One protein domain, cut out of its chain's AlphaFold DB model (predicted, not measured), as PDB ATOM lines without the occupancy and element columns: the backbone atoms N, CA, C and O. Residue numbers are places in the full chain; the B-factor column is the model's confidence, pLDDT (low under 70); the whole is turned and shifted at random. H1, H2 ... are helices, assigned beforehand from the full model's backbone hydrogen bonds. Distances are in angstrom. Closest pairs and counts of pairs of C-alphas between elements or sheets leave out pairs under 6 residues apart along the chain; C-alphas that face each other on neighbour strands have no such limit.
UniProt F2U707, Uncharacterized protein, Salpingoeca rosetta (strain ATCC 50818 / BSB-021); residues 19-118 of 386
ATOM      1  N   THR A  19      16.008  10.077   8.560       79.50
ATOM      2  CA  THR A  19      15.834  10.926   7.376       79.50
ATOM      3  C   THR A  19      16.923  12.001   7.281       79.50
ATOM      4  O   THR A  19      17.556  12.139   6.237       79.50
ATOM      5  N   ASP A  20      17.233  12.696   8.382       81.12
ATOM      6  CA  ASP A  20      18.290  13.721   8.413       81.12
ATOM      7  C   ASP A  20      19.672  13.090   8.206       81.12
ATOM      8  O   ASP A  20      20.524  13.645   7.516       81.12
ATOM      9  N   GLN A  21      19.898  11.891   8.755       79.88
ATOM     10  CA  GLN A  21      21.147  11.153   8.565       79.88
ATOM     11  C   GLN A  21      21.363  10.736   7.103       79.88
ATOM     12  O   GLN A  21      22.509  10.628   6.662       79.88
ATOM     13  N   ARG A  22      20.288  10.450   6.362       83.69
ATOM     14  CA  ARG A  22      20.357  10.147   4.927       83.69
ATOM     15  C   ARG A  22      20.709  11.401   4.128       83.69
ATOM     16  O   ARG A  22      21.631  11.337   3.321       83.69
ATOM     17  N   ILE A  23      20.089  12.538   4.449       85.88
ATOM     18  CA  ILE A  23      20.390  13.832   3.819       85.88
ATOM     19  C   ILE A  23      21.853  14.232   4.067       85.88
ATOM     20  O   ILE A  23      22.573  14.540   3.125       85.88
ATOM     21  N   ILE A  24      22.339  14.156   5.313       84.62
ATOM     22  CA  ILE A  24      23.732  14.508   5.648       84.62
ATOM     23  C   ILE A  24      24.727  13.614   4.896       84.62
ATOM     24  O   ILE A  24      25.727  14.114   4.384       84.62
ATOM     25  N   ARG A  25      24.464  12.302   4.814       85.50
ATOM     26  CA  ARG A  25      25.320  11.367   4.069       85.50
ATOM     27  C   ARG A  25      25.328  11.670   2.574       85.50
ATOM     28  O   ARG A  25      26.410  11.730   2.004       85.50
ATOM     29  N   GLY A  26      24.163  11.919   1.976       87.44
ATOM     30  CA  GLY A  26      24.058  12.281   0.562       87.44
ATOM     31  C   GLY A  26      24.800  13.575   0.236       87.44
ATOM     32  O   GLY A  26      25.550  13.622  -0.732       87.44
ATOM     33  N   VAL A  27      24.690  14.593   1.096       86.94
ATOM     34  CA  VAL A  27      25.421  15.857   0.927       86.94
ATOM     35  C   VAL A  27      26.935  15.658   1.055       86.94
ATOM     36  O   VAL A  27      27.686  16.254   0.291       86.94
ATOM     37  N   ILE A  28      27.411  14.806   1.975       84.94
ATOM     38  CA  ILE A  28      28.845  14.473   2.069       84.94
ATOM     39  C   ILE A  28      29.331  13.789   0.790       84.94
ATOM     40  O   ILE A  28      30.365  14.195   0.273       84.94
ATOM     41  N   SER A  29      28.598  12.800   0.275       86.62
ATOM     42  CA  SER A  29      28.966  12.104  -0.964       86.62
ATOM     43  C   SER A  29      29.010  13.056  -2.160       86.62
ATOM     44  O   SER A  29      30.010  13.085  -2.867       86.62
ATOM     45  N   ALA A  30      28.000  13.919  -2.315       85.94
ATOM     46  CA  ALA A  30      27.990  14.941  -3.361       85.94
ATOM     47  C   ALA A  30      29.176  15.915  -3.233       85.94
ATOM     48  O   ALA A  30      29.796  16.265  -4.228       85.94
ATOM     49  N   LEU A  31      29.536  16.323  -2.010       81.50
ATOM     50  CA  LEU A  31      30.686  17.198  -1.739       81.50
ATOM     51  C   LEU A  31      32.050  16.533  -1.969       81.50
ATOM     52  O   LEU A  31      33.033  17.238  -2.170       81.50
ATOM     53  N   GLU A  32      32.140  15.208  -1.862       80.81
ATOM     54  CA  GLU A  32      33.381  14.459  -2.095       80.81
ATOM     55  C   GLU A  32      33.643  14.219  -3.586       80.81
ATOM     56  O   GLU A  32      34.801  14.093  -3.983       80.81
ATOM     57  N   GLU A  33      32.588  14.213  -4.400       81.12
ATOM     58  CA  GLU A  33      32.654  14.101  -5.861       81.12
ATOM     59  C   GLU A  33      32.689  15.467  -6.570       81.12
ATOM     60  O   GLU A  33      33.029  15.542  -7.751       81.12
ATOM     61  N   ALA A  34      32.366  16.549  -5.856       78.56
ATOM     62  CA  ALA A  34      32.325  17.899  -6.399       78.56
ATOM     63  C   ALA A  34      33.714  18.544  -6.554       78.56
ATOM     64  O   ALA A  34      34.710  18.146  -5.946       78.56
ATOM     65  N   ASP A  35      33.765  19.594  -7.369       76.31
ATOM     66  CA  ASP A  35      34.963  20.396  -7.566       76.31
ATOM     67  C   ASP A  35      35.277  21.298  -6.356       76.31
ATOM     68  O   ASP A  35      34.510  21.452  -5.395       76.31
ATOM     69  N   ALA A  36      36.474  21.893  -6.377       70.56
ATOM     70  CA  ALA A  36      36.914  22.771  -5.299       70.56
ATOM     71  C   ALA A  36      35.966  23.970  -5.128       70.56
ATOM     72  O   ALA A  36      35.696  24.363  -3.995       70.56
ATOM     73  N   ASP A  37      35.421  24.508  -6.218       71.81
ATOM     74  CA  ASP A  37      34.555  25.686  -6.189       71.81
ATOM     75  C   ASP A  37      33.209  25.395  -5.502       71.81
ATOM     76  O   ASP A  37      32.788  26.169  -4.635       71.81
ATOM     77  N   ALA A  38      32.598  24.230  -5.741       71.50
ATOM     78  CA  ALA A  38      31.403  23.775  -5.021       71.50
ATOM     79  C   ALA A  38      31.636  23.586  -3.508       71.50
ATOM     80  O   ALA A  38      30.759  23.872  -2.679       71.50
ATOM     81  N   CYS A  39      32.841  23.172  -3.101       67.75
ATOM     82  CA  CYS A  39      33.196  23.033  -1.686       67.75
ATOM     83  C   CYS A  39      33.219  24.377  -0.932       67.75
ATOM     84  O   CYS A  39      32.961  24.403   0.279       67.75
ATOM     85  N   TYR A  40      33.541  25.481  -1.618       70.31
ATOM     86  CA  TYR A  40      33.593  26.835  -1.046       70.31
ATOM     87  C   TYR A  40      32.349  27.683  -1.348       70.31
ATOM     88  O   TYR A  40      32.214  28.772  -0.773       70.31
ATOM     89  N   ALA A  41      31.442  27.195  -2.199       73.56
ATOM     90  CA  ALA A  41      30.177  27.846  -2.514       73.56
ATOM     91  C   ALA A  41      29.361  28.129  -1.242       73.56
ATOM     92  O   ALA A  41      29.410  27.392  -0.256       73.56
ATOM     93  N   ARG A  42      28.627  29.242  -1.221       64.81
ATOM     94  CA  ARG A  42      27.796  29.612  -0.055       64.81
ATOM     95  C   ARG A  42      26.379  29.066  -0.148       64.81
ATOM     96  O   ARG A  42      25.691  28.952   0.865       64.81
ATOM     97  N   ASP A  43      25.976  28.802  -1.370       74.44
ATOM     98  CA  ASP A  43      24.771  28.168  -1.840       74.44
ATOM     99  C   ASP A  43      25.057  26.695  -2.154       74.44
ATOM    100  O   ASP A  43      26.190  26.288  -2.413       74.44
ATOM    101  N   ASN A  44      24.009  25.882  -2.077       77.94
ATOM    102  CA  ASN A  44      24.082  24.447  -2.341       77.94
ATOM    103  C   ASN A  44      23.228  24.092  -3.567       77.94
ATOM    104  O   ASN A  44      22.591  23.044  -3.603       77.94
ATOM    105  N   ASP A  45      23.145  25.005  -4.535       79.25
ATOM    106  CA  ASP A  45      22.298  24.855  -5.726       79.25
ATOM    107  C   ASP A  45      22.886  23.866  -6.737       79.25
ATOM    108  O   ASP A  45      22.169  23.318  -7.564       79.25
ATOM    109  N   TRP A  46      24.183  23.586  -6.618       78.19
ATOM    110  CA  TRP A  46      24.907  22.570  -7.379       78.19
ATOM    111  C   TRP A  46      24.630  21.133  -6.894       78.19
ATOM    112  O   TRP A  46      25.046  20.176  -7.540       78.19
ATOM    113  N   VAL A  47      23.949  20.968  -5.756       84.56
ATOM    114  CA  VAL A  47      23.599  19.660  -5.196       84.56
ATOM    115  C   VAL A  47      22.309  19.152  -5.843       84.56
ATOM    116  O   VAL A  47      21.293  19.847  -5.818       84.56
ATOM    117  N   ASP A  48      22.319  17.918  -6.352       88.00
ATOM    118  CA  ASP A  48      21.098  17.232  -6.785       88.00
ATOM    119  C   ASP A  48      20.280  16.789  -5.562       88.00
ATOM    120  O   ASP A  48      20.486  15.728  -4.962       88.00
ATOM    121  N   TRP A  49      19.366  17.663  -5.149       89.50
ATOM    122  CA  TRP A  49      18.533  17.445  -3.974       89.50
ATOM    123  C   TRP A  49      17.497  16.343  -4.162       89.50
ATOM    124  O   TRP A  49      17.140  15.704  -3.172       89.50
ATOM    125  N   ASP A  50      17.044  16.092  -5.390       87.62
ATOM    126  CA  ASP A  50      16.080  15.029  -5.674       87.62
ATOM    127  C   ASP A  50      16.745  13.650  -5.555       87.62
ATOM    128  O   ASP A  50      16.132  12.713  -5.045       87.62
ATOM    129  N   ALA A  51      18.030  13.538  -5.910       86.25
ATOM    130  CA  ALA A  51      18.812  12.319  -5.691       86.25
ATOM    131  C   ALA A  51      19.118  12.043  -4.201       86.25
ATOM    132  O   ALA A  51      19.235  10.888  -3.784       86.25
ATOM    133  N   ILE A  52      19.258  13.094  -3.384       87.06
ATOM    134  CA  ILE A  52      19.566  12.985  -1.945       87.06
ATOM    135  C   ILE A  52      18.305  12.794  -1.094       87.06
ATOM    136  O   ILE A  52      18.380  12.238   0.013       87.06
ATOM    137  N   ALA A  53      17.155  13.254  -1.587       87.31
ATOM    138  CA  ALA A  53      15.891  13.206  -0.875       87.31
ATOM    139  C   ALA A  53      15.527  11.763  -0.454       87.31
ATOM    140  O   ALA A  53      15.574  10.823  -1.253       87.31
ATOM    141  N   PRO A  54      15.182  11.540   0.824       83.50
ATOM    142  CA  PRO A  54      14.663  10.257   1.287       83.50
ATOM    143  C   PRO A  54      13.308   9.918   0.650       83.50
ATOM    144  O   PRO A  54      12.556  10.807   0.262       83.50
ATOM    145  N   GLU A  55      12.963   8.630   0.596       82.25
ATOM    146  CA  GLU A  55      11.682   8.167   0.043       82.25
ATOM    147  C   GLU A  55      10.488   8.863   0.720       82.25
ATOM    148  O   GLU A  55      10.346   8.825   1.943       82.25
ATOM    149  N   GLY A  56       9.640   9.512  -0.088       81.88
ATOM    150  CA  GLY A  56       8.480  10.279   0.379       81.88
ATOM    151  C   GLY A  56       8.749  11.753   0.715       81.88
ATOM    152  O   GLY A  56       7.837  12.418   1.197       81.88
ATOM    153  N   MET A  57       9.959  12.264   0.460       83.31
ATOM    154  CA  MET A  57      10.335  13.677   0.602       83.31
ATOM    155  C   MET A  57      10.738  14.254  -0.760       83.31
ATOM    156  O   MET A  57      11.357  13.567  -1.569       83.31
ATOM    157  N   SER A  58      10.395  15.512  -1.020       90.75
ATOM    158  CA  SER A  58      10.846  16.237  -2.215       90.75
ATOM    159  C   SER A  58      12.274  16.775  -2.054       90.75
ATOM    160  O   SER A  58      12.728  17.034  -0.934       90.75
ATOM    161  N   GLY A  59      12.987  17.024  -3.160       87.38
ATOM    162  CA  GLY A  59      14.307  17.659  -3.107       87.38
ATOM    163  C   GLY A  59      14.286  19.034  -2.432       87.38
ATOM    164  O   GLY A  59      15.188  19.371  -1.664       87.38
ATOM    165  N   GLN A  60      13.215  19.811  -2.612       86.75
ATOM    166  CA  GLN A  60      13.060  21.105  -1.937       86.75
ATOM    167  C   GLN A  60      12.991  20.958  -0.411       86.75
ATOM    168  O   GLN A  60      13.672  21.687   0.311       86.75
ATOM    169  N   GLU A  61      12.248  19.973   0.092       85.19
ATOM    170  CA  GLU A  61      12.178  19.688   1.530       85.19
ATOM    171  C   GLU A  61      13.524  19.198   2.084       85.19
ATOM    172  O   GLU A  61      13.922  19.586   3.187       85.19
ATOM    173  N   ALA A  62      14.265  18.392   1.314       86.19
ATOM    174  CA  ALA A  62      15.606  17.944   1.687       86.19
ATOM    175  C   ALA A  62      16.598  19.118   1.778       86.19
ATOM    176  O   ALA A  62      17.371  19.204   2.741       86.19
ATOM    177  N   LYS A  63      16.524  20.066   0.833       88.69
ATOM    178  CA  LYS A  63      17.311  21.307   0.840       88.69
ATOM    179  C   LYS A  63      16.986  22.176   2.053       88.69
ATOM    180  O   LYS A  63      17.897  22.600   2.764       88.69
ATOM    181  N   GLU A  64      15.708  22.410   2.344       85.94
ATOM    182  CA  GLU A  64      15.288  23.208   3.504       85.94
ATOM    183  C   GLU A  64      15.743  22.589   4.832       85.94
ATOM    184  O   GLU A  64      16.220  23.296   5.731       85.94
ATOM    185  N   ARG A  65      15.653  21.258   4.948       82.31
ATOM    186  CA  ARG A  65      16.172  20.513   6.101       82.31
ATOM    187  C   ARG A  65      17.677  20.674   6.249       82.31
ATOM    188  O   ARG A  65      18.150  20.973   7.346       82.31
ATOM    189  N   TRP A  66      18.431  20.524   5.164       85.12
ATOM    190  CA  TRP A  66      19.872  20.746   5.171       85.12
ATOM    191  C   TRP A  66      20.234  22.176   5.587       85.12
ATOM    192  O   TRP A  66      21.081  22.370   6.460       85.12
ATOM    193  N   GLU A  67      19.559  23.187   5.040       83.94
ATOM    194  CA  GLU A  67      19.780  24.579   5.425       83.94
ATOM    195  C   GLU A  67      19.488  24.819   6.907       83.94
ATOM    196  O   GLU A  67      20.203  25.580   7.564       83.94
ATOM    197  N   HIS A  68      18.458  24.177   7.458       79.19
ATOM    198  CA  HIS A  68      18.164  24.238   8.885       79.19
ATOM    199  C   HIS A  68      19.302  23.643   9.729       79.19
ATOM    200  O   HIS A  68      19.748  24.279  10.686       79.19
ATOM    201  N   LEU A  69      19.827  22.479   9.335       76.25
ATOM    202  CA  LEU A  69      20.964  21.824   9.996       76.25
ATOM    203  C   LEU A  69      22.253  22.658   9.896       76.25
ATOM    204  O   LEU A  69      23.003  22.786  10.866       76.25
ATOM    205  N   ALA A  70      22.501  23.267   8.735       74.12
ATOM    206  CA  ALA A  70      23.689  24.068   8.468       74.12
ATOM    207  C   ALA A  70      23.649  25.453   9.141       74.12
ATOM    208  O   ALA A  70      24.704  25.988   9.489       74.12
ATOM    209  N   LYS A  71      22.460  26.032   9.384       72.88
ATOM    210  CA  LYS A  71      22.283  27.350  10.036       72.88
ATOM    211  C   LYS A  71      22.913  27.433  11.427       72.88
ATOM    212  O   LYS A  71      23.329  28.519  11.833       72.88
ATOM    213  N   GLU A  72      23.008  26.320  12.153       61.75
ATOM    214  CA  GLU A  72      23.639  26.299  13.477       61.75
ATOM    215  C   GLU A  72      25.180  26.336  13.408       61.75
ATOM    216  O   GLU A  72      25.832  26.688  14.396       61.75
ATOM    217  N   VAL A  73      25.780  26.027  12.251       63.22
ATOM    218  CA  VAL A  73      27.235  25.957  12.050       63.22
ATOM    219  C   VAL A  73      27.784  27.297  11.513       63.22
ATOM    220  O   VAL A  73      27.248  27.862  10.561       63.22
ATOM    221  N   PRO A  74      28.878  27.850  12.079       59.44
ATOM    222  CA  PRO A  74      29.455  29.107  11.599       59.44
ATOM    223  C   PRO A  74      29.937  29.051  10.134       59.44
ATOM    224  O   PRO A  74      30.831  28.275   9.806       59.44
ATOM    225  N   LYS A  75      29.441  29.974   9.292       58.59
ATOM    226  CA  LYS A  75      29.680  30.091   7.828       58.59
ATOM    227  C   LYS A  75      31.124  30.407   7.369       58.59
ATOM    228  O   LYS A  75      31.326  30.881   6.258       58.59
ATOM    229  N   ARG A  76      32.146  30.236   8.217       54.44
ATOM    230  CA  ARG A  76      33.572  30.472   7.866       54.44
ATOM    231  C   ARG A  76      34.303  29.180   7.467       54.44
ATOM    232  O   ARG A  76      35.521  29.106   7.592       54.44
ATOM    233  N   ARG A  77      33.549  28.147   7.108       63.94
ATOM    234  CA  ARG A  77      33.988  26.766   6.877       63.94
ATOM    235  C   ARG A  77      33.489  26.322   5.508       63.94
ATOM    236  O   ARG A  77      32.474  26.851   5.061       63.94
ATOM    237  N   THR A  78      34.191  25.393   4.867       75.62
ATOM    238  CA  THR A  78      33.728  24.808   3.596       75.62
ATOM    239  C   THR A  78      32.458  23.992   3.822       75.62
ATOM    240  O   THR A  78      32.219  23.514   4.936       75.62
ATOM    241  N   ASN A  79      31.649  23.788   2.783       73.31
ATOM    242  CA  ASN A  79      30.432  22.977   2.888       73.31
ATOM    243  C   ASN A  79      30.744  21.548   3.363       73.31
ATOM    244  O   ASN A  79      30.030  21.006   4.207       73.31
ATOM    245  N   LEU A  80      31.881  20.983   2.941       76.19
ATOM    246  CA  LEU A  80      32.370  19.676   3.396       76.19
ATOM    247  C   LEU A  80      32.737  19.662   4.886       76.19
ATOM    248  O   LEU A  80      32.425  18.710   5.607       76.19
ATOM    249  N   GLU A  81      33.364  20.727   5.389       72.25
ATOM    250  CA  GLU A  81      33.625  20.869   6.823       72.25
ATOM    251  C   GLU A  81      32.321  20.996   7.624       72.25
ATOM    252  O   GLU A  81      32.207  20.397   8.697       72.25
ATOM    253  N   ILE A  82      31.335  21.733   7.105       74.62
ATOM    254  CA  ILE A  82      30.013  21.883   7.724       74.62
ATOM    255  C   ILE A  82      29.312  20.519   7.794       74.62
ATOM    256  O   ILE A  82      28.913  20.103   8.884       74.62
ATOM    257  N   ALA A  83      29.263  19.769   6.691       74.69
ATOM    258  CA  ALA A  83      28.635  18.448   6.622       74.69
ATOM    259  C   ALA A  83      29.243  17.435   7.588       74.69
ATOM    260  O   ALA A  83      28.527  16.758   8.331       74.69
ATOM    261  N   ARG A  84      30.574  17.399   7.687       77.75
ATOM    262  CA  ARG A  84      31.276  16.518   8.631       77.75
ATOM    263  C   ARG A  84      31.034  16.902  10.093       77.75
ATOM    264  O   ARG A  84      30.974  16.021  10.955       77.75
ATOM    265  N   ILE A  85      30.883  18.193  10.401       69.56
ATOM    266  CA  ILE A  85      30.526  18.656  11.753       69.56
ATOM    267  C   ILE A  85      29.096  18.230  12.101       69.56
ATOM    268  O   ILE A  85      28.882  17.678  13.181       69.56
ATOM    269  N   VAL A  86      28.144  18.427  11.187       71.25
ATOM    270  CA  VAL A  86      26.740  18.027  11.368       71.25
ATOM    271  C   VAL A  86      26.632  16.507  11.565       71.25
ATOM    272  O   VAL A  86      26.050  16.060  12.554       71.25
ATOM    273  N   GLN A  87      27.299  15.707  10.726       76.94
ATOM    274  CA  GLN A  87      27.340  14.242  10.845       76.94
ATOM    275  C   GLN A  87      27.899  13.771  12.194       76.94
ATOM    276  O   GLN A  87      27.407  12.811  12.795       76.94
ATOM    277  N   LYS A  88      28.942  14.439  12.696       70.81
ATOM    278  CA  LYS A  88      29.557  14.079  13.974       70.81
ATOM    279  C   LYS A  88      28.725  14.518  15.178       70.81
ATOM    280  O   LYS A  88      28.717  13.803  16.181       70.81
ATOM    281  N   ASN A  89      28.011  15.638  15.086       67.88
ATOM    282  CA  ASN A  89      27.055  16.058  16.110       67.88
ATOM    283  C   ASN A  89      25.878  15.080  16.210       67.88
ATOM    284  O   ASN A  89      25.531  14.694  17.323       67.88
ATOM    285  N   PHE A  90      25.350  14.605  15.076       68.50
ATOM    286  CA  PHE A  90      24.336  13.544  15.035       68.50
ATOM    287  C   PHE A  90      24.819  12.278  15.762       68.50
ATOM    288  O   PHE A  90      24.164  11.785  16.681       68.50
ATOM    289  N   ASN A  91      26.018  11.792  15.423       69.38
ATOM    290  CA  ASN A  91      26.591  10.596  16.050       69.38
ATOM    291  C   ASN A  91      26.838  10.788  17.560       69.38
ATOM    292  O   ASN A  91      26.633   9.866  18.347       69.38
ATOM    293  N   GLY A  92      27.259  11.989  17.976       63.12
ATOM    294  CA  GLY A  92      27.449  12.338  19.387       63.12
ATOM    295  C   GLY A  92      26.138  12.411  20.176       63.12
ATOM    296  O   GLY A  92      26.077  11.901  21.296       63.12
ATOM    297  N   ALA A  93      25.086  12.978  19.583       61.56
ATOM    298  CA  ALA A  93      23.750  13.035  20.173       61.56
ATOM    299  C   ALA A  93      23.158  11.629  20.357       61.56
ATOM    300  O   ALA A  93      22.669  11.314  21.440       61.56
ATOM    301  N   LYS A  94      23.304  10.754  19.349       61.00
ATOM    302  CA  LYS A  94      22.869   9.348  19.408       61.00
ATOM    303  C   LYS A  94      23.558   8.557  20.529       61.00
ATOM    304  O   LYS A  94      22.934   7.693  21.131       61.00
ATOM    305  N   ALA A  95      24.827   8.855  20.819       58.66
ATOM    306  CA  ALA A  95      25.610   8.140  21.830       58.66
ATOM    307  C   ALA A  95      25.432   8.665  23.267       58.66
ATOM    308  O   ALA A  95      25.615   7.908  24.214       58.66
ATOM    309  N   THR A  96      25.132   9.956  23.450       56.91
ATOM    310  CA  THR A  96      25.187  10.611  24.777       56.91
ATOM    311  C   THR A  96      23.867  11.223  25.239       56.91
ATOM    312  O   THR A  96      23.791  11.712  26.363       56.91
ATOM    313  N   GLY A  97      22.844  11.256  24.380       55.38
ATOM    314  CA  GLY A  97      21.572  11.932  24.654       55.38
ATOM    315  C   GLY A  97      21.664  13.465  24.704       55.38
ATOM    316  O   GLY A  97      20.642  14.125  24.863       55.38
ATOM    317  N   ASN A  98      22.860  14.046  24.539       53.12
ATOM    318  CA  ASN A  98      23.105  15.484  24.592       53.12
ATOM    319  C   ASN A  98      23.656  16.001  23.257       53.12
ATOM    320  O   ASN A  98      24.657  15.508  22.736       53.12
ATOM    321  N   VAL A  99      23.030  17.051  22.722       54.75
ATOM    322  CA  VAL A  99      23.482  17.724  21.496       54.75
ATOM    323  C   VAL A  99      24.476  18.825  21.866       54.75
ATOM    324  O   VAL A  99      24.132  19.772  22.575       54.75
ATOM    325  N   LEU A 100      25.714  18.721  21.377       53.69
ATOM    326  CA  LEU A 100      26.706  19.788  21.516       53.69
ATOM    327  C   LEU A 100      26.457  20.868  20.460       53.69
ATOM    328  O   LEU A 100      26.455  20.594  19.263       53.69
ATOM    329  N   THR A 101      26.323  22.118  20.897       55.06
ATOM    330  CA  THR A 101      26.339  23.276  19.989       55.06
ATOM    331  C   THR A 101      27.681  23.355  19.251       55.06
ATOM    332  O   THR A 101      28.703  22.933  19.799       55.06
ATOM    333  N   PRO A 102      27.767  23.960  18.058       52.66
ATOM    334  CA  PRO A 102      29.041  24.093  17.341       52.66
ATOM    335  C   PRO A 102      30.142  24.823  18.128       52.66
ATOM    336  O   PRO A 102      31.322  24.506  17.982       52.66
ATOM    337  N   THR A 103      29.790  25.736  19.038       52.88
ATOM    338  CA  THR A 103      30.741  26.354  19.982       52.88
ATOM    339  C   THR A 103      31.252  25.356  21.025       52.88
ATOM    340  O   THR A 103      32.447  25.308  21.312       52.88
ATOM    341  N   GLN A 104      30.378  24.511  21.573       56.22
ATOM    342  CA  GLN A 104      30.786  23.435  22.480       56.22
ATOM    343  C   GLN A 104      31.601  22.366  21.742       56.22
ATOM    344  O   GLN A 104      32.609  21.899  22.263       56.22
ATOM    345  N   TYR A 105      31.232  22.031  20.506       54.53
ATOM    346  CA  TYR A 105      31.964  21.090  19.670       54.53
ATOM    347  C   TYR A 105      33.347  21.620  19.289       54.53
ATOM    348  O   TYR A 105      34.327  20.898  19.418       54.53
ATOM    349  N   THR A 106      33.469  22.881  18.867       55.41
ATOM    350  CA  THR A 106      34.779  23.499  18.600       55.41
ATOM    351  C   THR A 106      35.631  23.546  19.860       55.41
ATOM    352  O   THR A 106      36.823  23.256  19.779       55.41
ATOM    353  N   LYS A 107      35.031  23.798  21.032       54.28
ATOM    354  CA  LYS A 107      35.714  23.663  22.321       54.28
ATOM    355  C   LYS A 107      36.226  22.230  22.511       54.28
ATOM    356  O   LYS A 107      37.436  22.067  22.589       54.28
ATOM    357  N   VAL A 108      35.365  21.206  22.458       50.31
ATOM    358  CA  VAL A 108      35.701  19.766  22.605       50.31
ATOM    359  C   VAL A 108      36.710  19.265  21.562       50.31
ATOM    360  O   VAL A 108      37.632  18.520  21.884       50.31
ATOM    361  N   ALA A 109      36.583  19.672  20.305       50.34
ATOM    362  CA  ALA A 109      37.503  19.312  19.235       50.34
ATOM    363  C   ALA A 109      38.881  19.953  19.449       50.34
ATOM    364  O   ALA A 109      39.899  19.282  19.279       50.34
ATOM    365  N   ASN A 110      38.918  21.214  19.892       49.84
ATOM    366  CA  ASN A 110      40.151  21.862  20.332       49.84
ATOM    367  C   ASN A 110      40.723  21.178  21.583       49.84
ATOM    368  O   ASN A 110      41.943  21.054  21.669       49.84
ATOM    369  N   MET A 111      39.874  20.655  22.484       51.62
ATOM    370  CA  MET A 111      40.316  19.855  23.634       51.62
ATOM    371  C   MET A 111      41.063  18.598  23.209       51.62
ATOM    372  O   MET A 111      42.109  18.282  23.759       51.62
ATOM    373  N   ARG A 112      40.547  17.904  22.190       48.12
ATOM    374  CA  ARG A 112      41.144  16.670  21.665       48.12
ATOM    375  C   ARG A 112      42.406  16.921  20.837       48.12
ATOM    376  O   ARG A 112      43.356  16.159  20.943       48.12
ATOM    377  N   ARG A 113      42.430  17.975  20.009       43.09
ATOM    378  CA  ARG A 113      43.574  18.298  19.128       43.09
ATOM    379  C   ARG A 113      44.732  18.945  19.876       43.09
ATOM    380  O   ARG A 113      45.893  18.699  19.567       43.09
ATOM    381  N   HIS A 114      44.420  19.789  20.853       47.69
ATOM    382  CA  HIS A 114      45.405  20.505  21.642       47.69
ATOM    383  C   HIS A 114      44.971  20.508  23.112       47.69
ATOM    384  O   HIS A 114      44.667  21.582  23.637       47.69
ATOM    385  N   PRO A 115      45.003  19.349  23.805       47.91
ATOM    386  CA  PRO A 115      44.713  19.270  25.248       47.91
ATOM    387  C   PRO A 115      45.590  20.256  26.031       47.91
ATOM    388  O   PRO A 115      45.185  20.933  26.966       47.91
ATOM    389  N   GLN A 116      46.782  20.458  25.489       50.81
ATOM    390  CA  GLN A 116      47.783  21.408  25.899       50.81
ATOM    391  C   GLN A 116      47.302  22.893  25.878       50.81
ATOM    392  O   GLN A 116      47.928  23.764  26.467       50.81
ATOM    393  N   ARG A 117      46.272  23.294  25.136       51.47
ATOM    394  CA  ARG A 117      45.869  24.718  25.029       51.47
ATOM    395  C   ARG A 117      44.702  25.087  25.945       51.47
ATOM    396  O   ARG A 117      44.318  26.255  25.972       51.47
ATOM    397  N   LEU A 118      44.174  24.121  26.691       51.88
ATOM    398  CA  LEU A 118      43.082  24.315  27.635       51.88
ATOM    399  C   LEU A 118      43.541  24.966  28.928       51.88
ATOM    400  O   LEU A 118      44.623  24.689  29.442       51.88
TER     401      LEU A 118
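What this domain is: This is residues 19 to 118 of the 386 residues of an uncharacterized protein of Salpingoeca rosetta (strain ATCC 50818 / BSB-021) (UniProt F2U707). The long helix H5 and the helix H1 lie side by side, running opposite ways, and H4 lies across H1 near where H1 begins and reaches H5 with its last part. The short H3 packs in the corner between H1 and the beginning of H4, while H6 lies on the far side of H5 from H1 and leads into an arm, of which residues 111 to 117 stick out free. The printed part has 100 residues with six named helices, in the order H1, H2, H3, H4, H5, H6, and no named strand; its class is all helix. It is compact, with a radius of gyration of the C-alphas of 14.4 A, and it spans 44 by 32 by 20 A, H6 and the arm lying at one end of the longest span.

How they stand to each other: Begin with H5, residues 79 to 96, the longest helix. H1, residues 19 to 33, touches it, and there the closest C-alphas are those of Leu 31 and Leu 80, 5.9 A apart. The two run opposite ways at a shallow tilt of 34 degrees, only just short of steep. H4, residues 59 to 71, touches H1 about perpendicular, at 87 degrees; look at its residues 62 to 66, with which alone H4 touches H1, the closest C-alphas being those of Ile 23 and Ala 62, 6.7 A apart. H4 also touches H5, with residues 69 to 70 of H4 alone and 82 to 86 of H5 alone; they stand about perpendicular, at 79 degrees, and the closest C-alphas are those of Ala 70 and Ile 82, 6.7 A apart. The helix packing is mostly crossed, with helices at large angles to each other, but only just: of 3 pairs that touch and have a tilt, 1 is shallow. H3, residues 49 to 52, touches H4, where the closest C-alphas are those of Asp 50 and Gly 59 at 4.1 A. H3 touches H1 too, where the closest C-alphas are those of Gly 26 and Ile 52, 5.2 A apart. H2, residues 36 to 40, only just touches H5, with 3 pairs of C-alphas within 8 A, the closest being those of Cys 39 and Asn 79 at 5.3 A. H6, residues 102 to 113, is close to H5 but not clearly touching, with the C-alphas of Asn 89 and Tyr 105 closest at 7.9 A, and the two stand about perpendicular at 88 degrees. H6 is apart from H1, H2, H3 and H4. Every backbone O i to N i+4 pair is within hydrogen-bond range in H1, H2, H4, H5 and H6, and H3 is too short for such a pair.

Where its parts are: Find C-alpha 79 at (30.432, 22.977, 2.888); from there H5 runs 25.7 A to C-alpha 96 at (25.187, 10.611, 24.777). H1 begins at C-alpha 19, at (15.834, 10.926, 7.376), and is 21.6 A long. H4 measures 18.2 A and H6 15.7 A; H6 ends at C-alpha 113, at (43.574, 18.298, 19.128). The short helices H2 and H3 have five and four residues.

The domain as a whole: The two C-alphas farthest apart are those of Gly 56 and Gln 116, at 48.2 A. The printed part runs from residue 19 to residue 118 with no cut. The links from H1 to H2 and from H5 to H6 are tight, the other three are short, and no link is long. The mean pLDDT of the printed part is 71.4, and 39 residues are under 70, among them residues 72 to 77 and 89 to 118; H6 has a mean of 52.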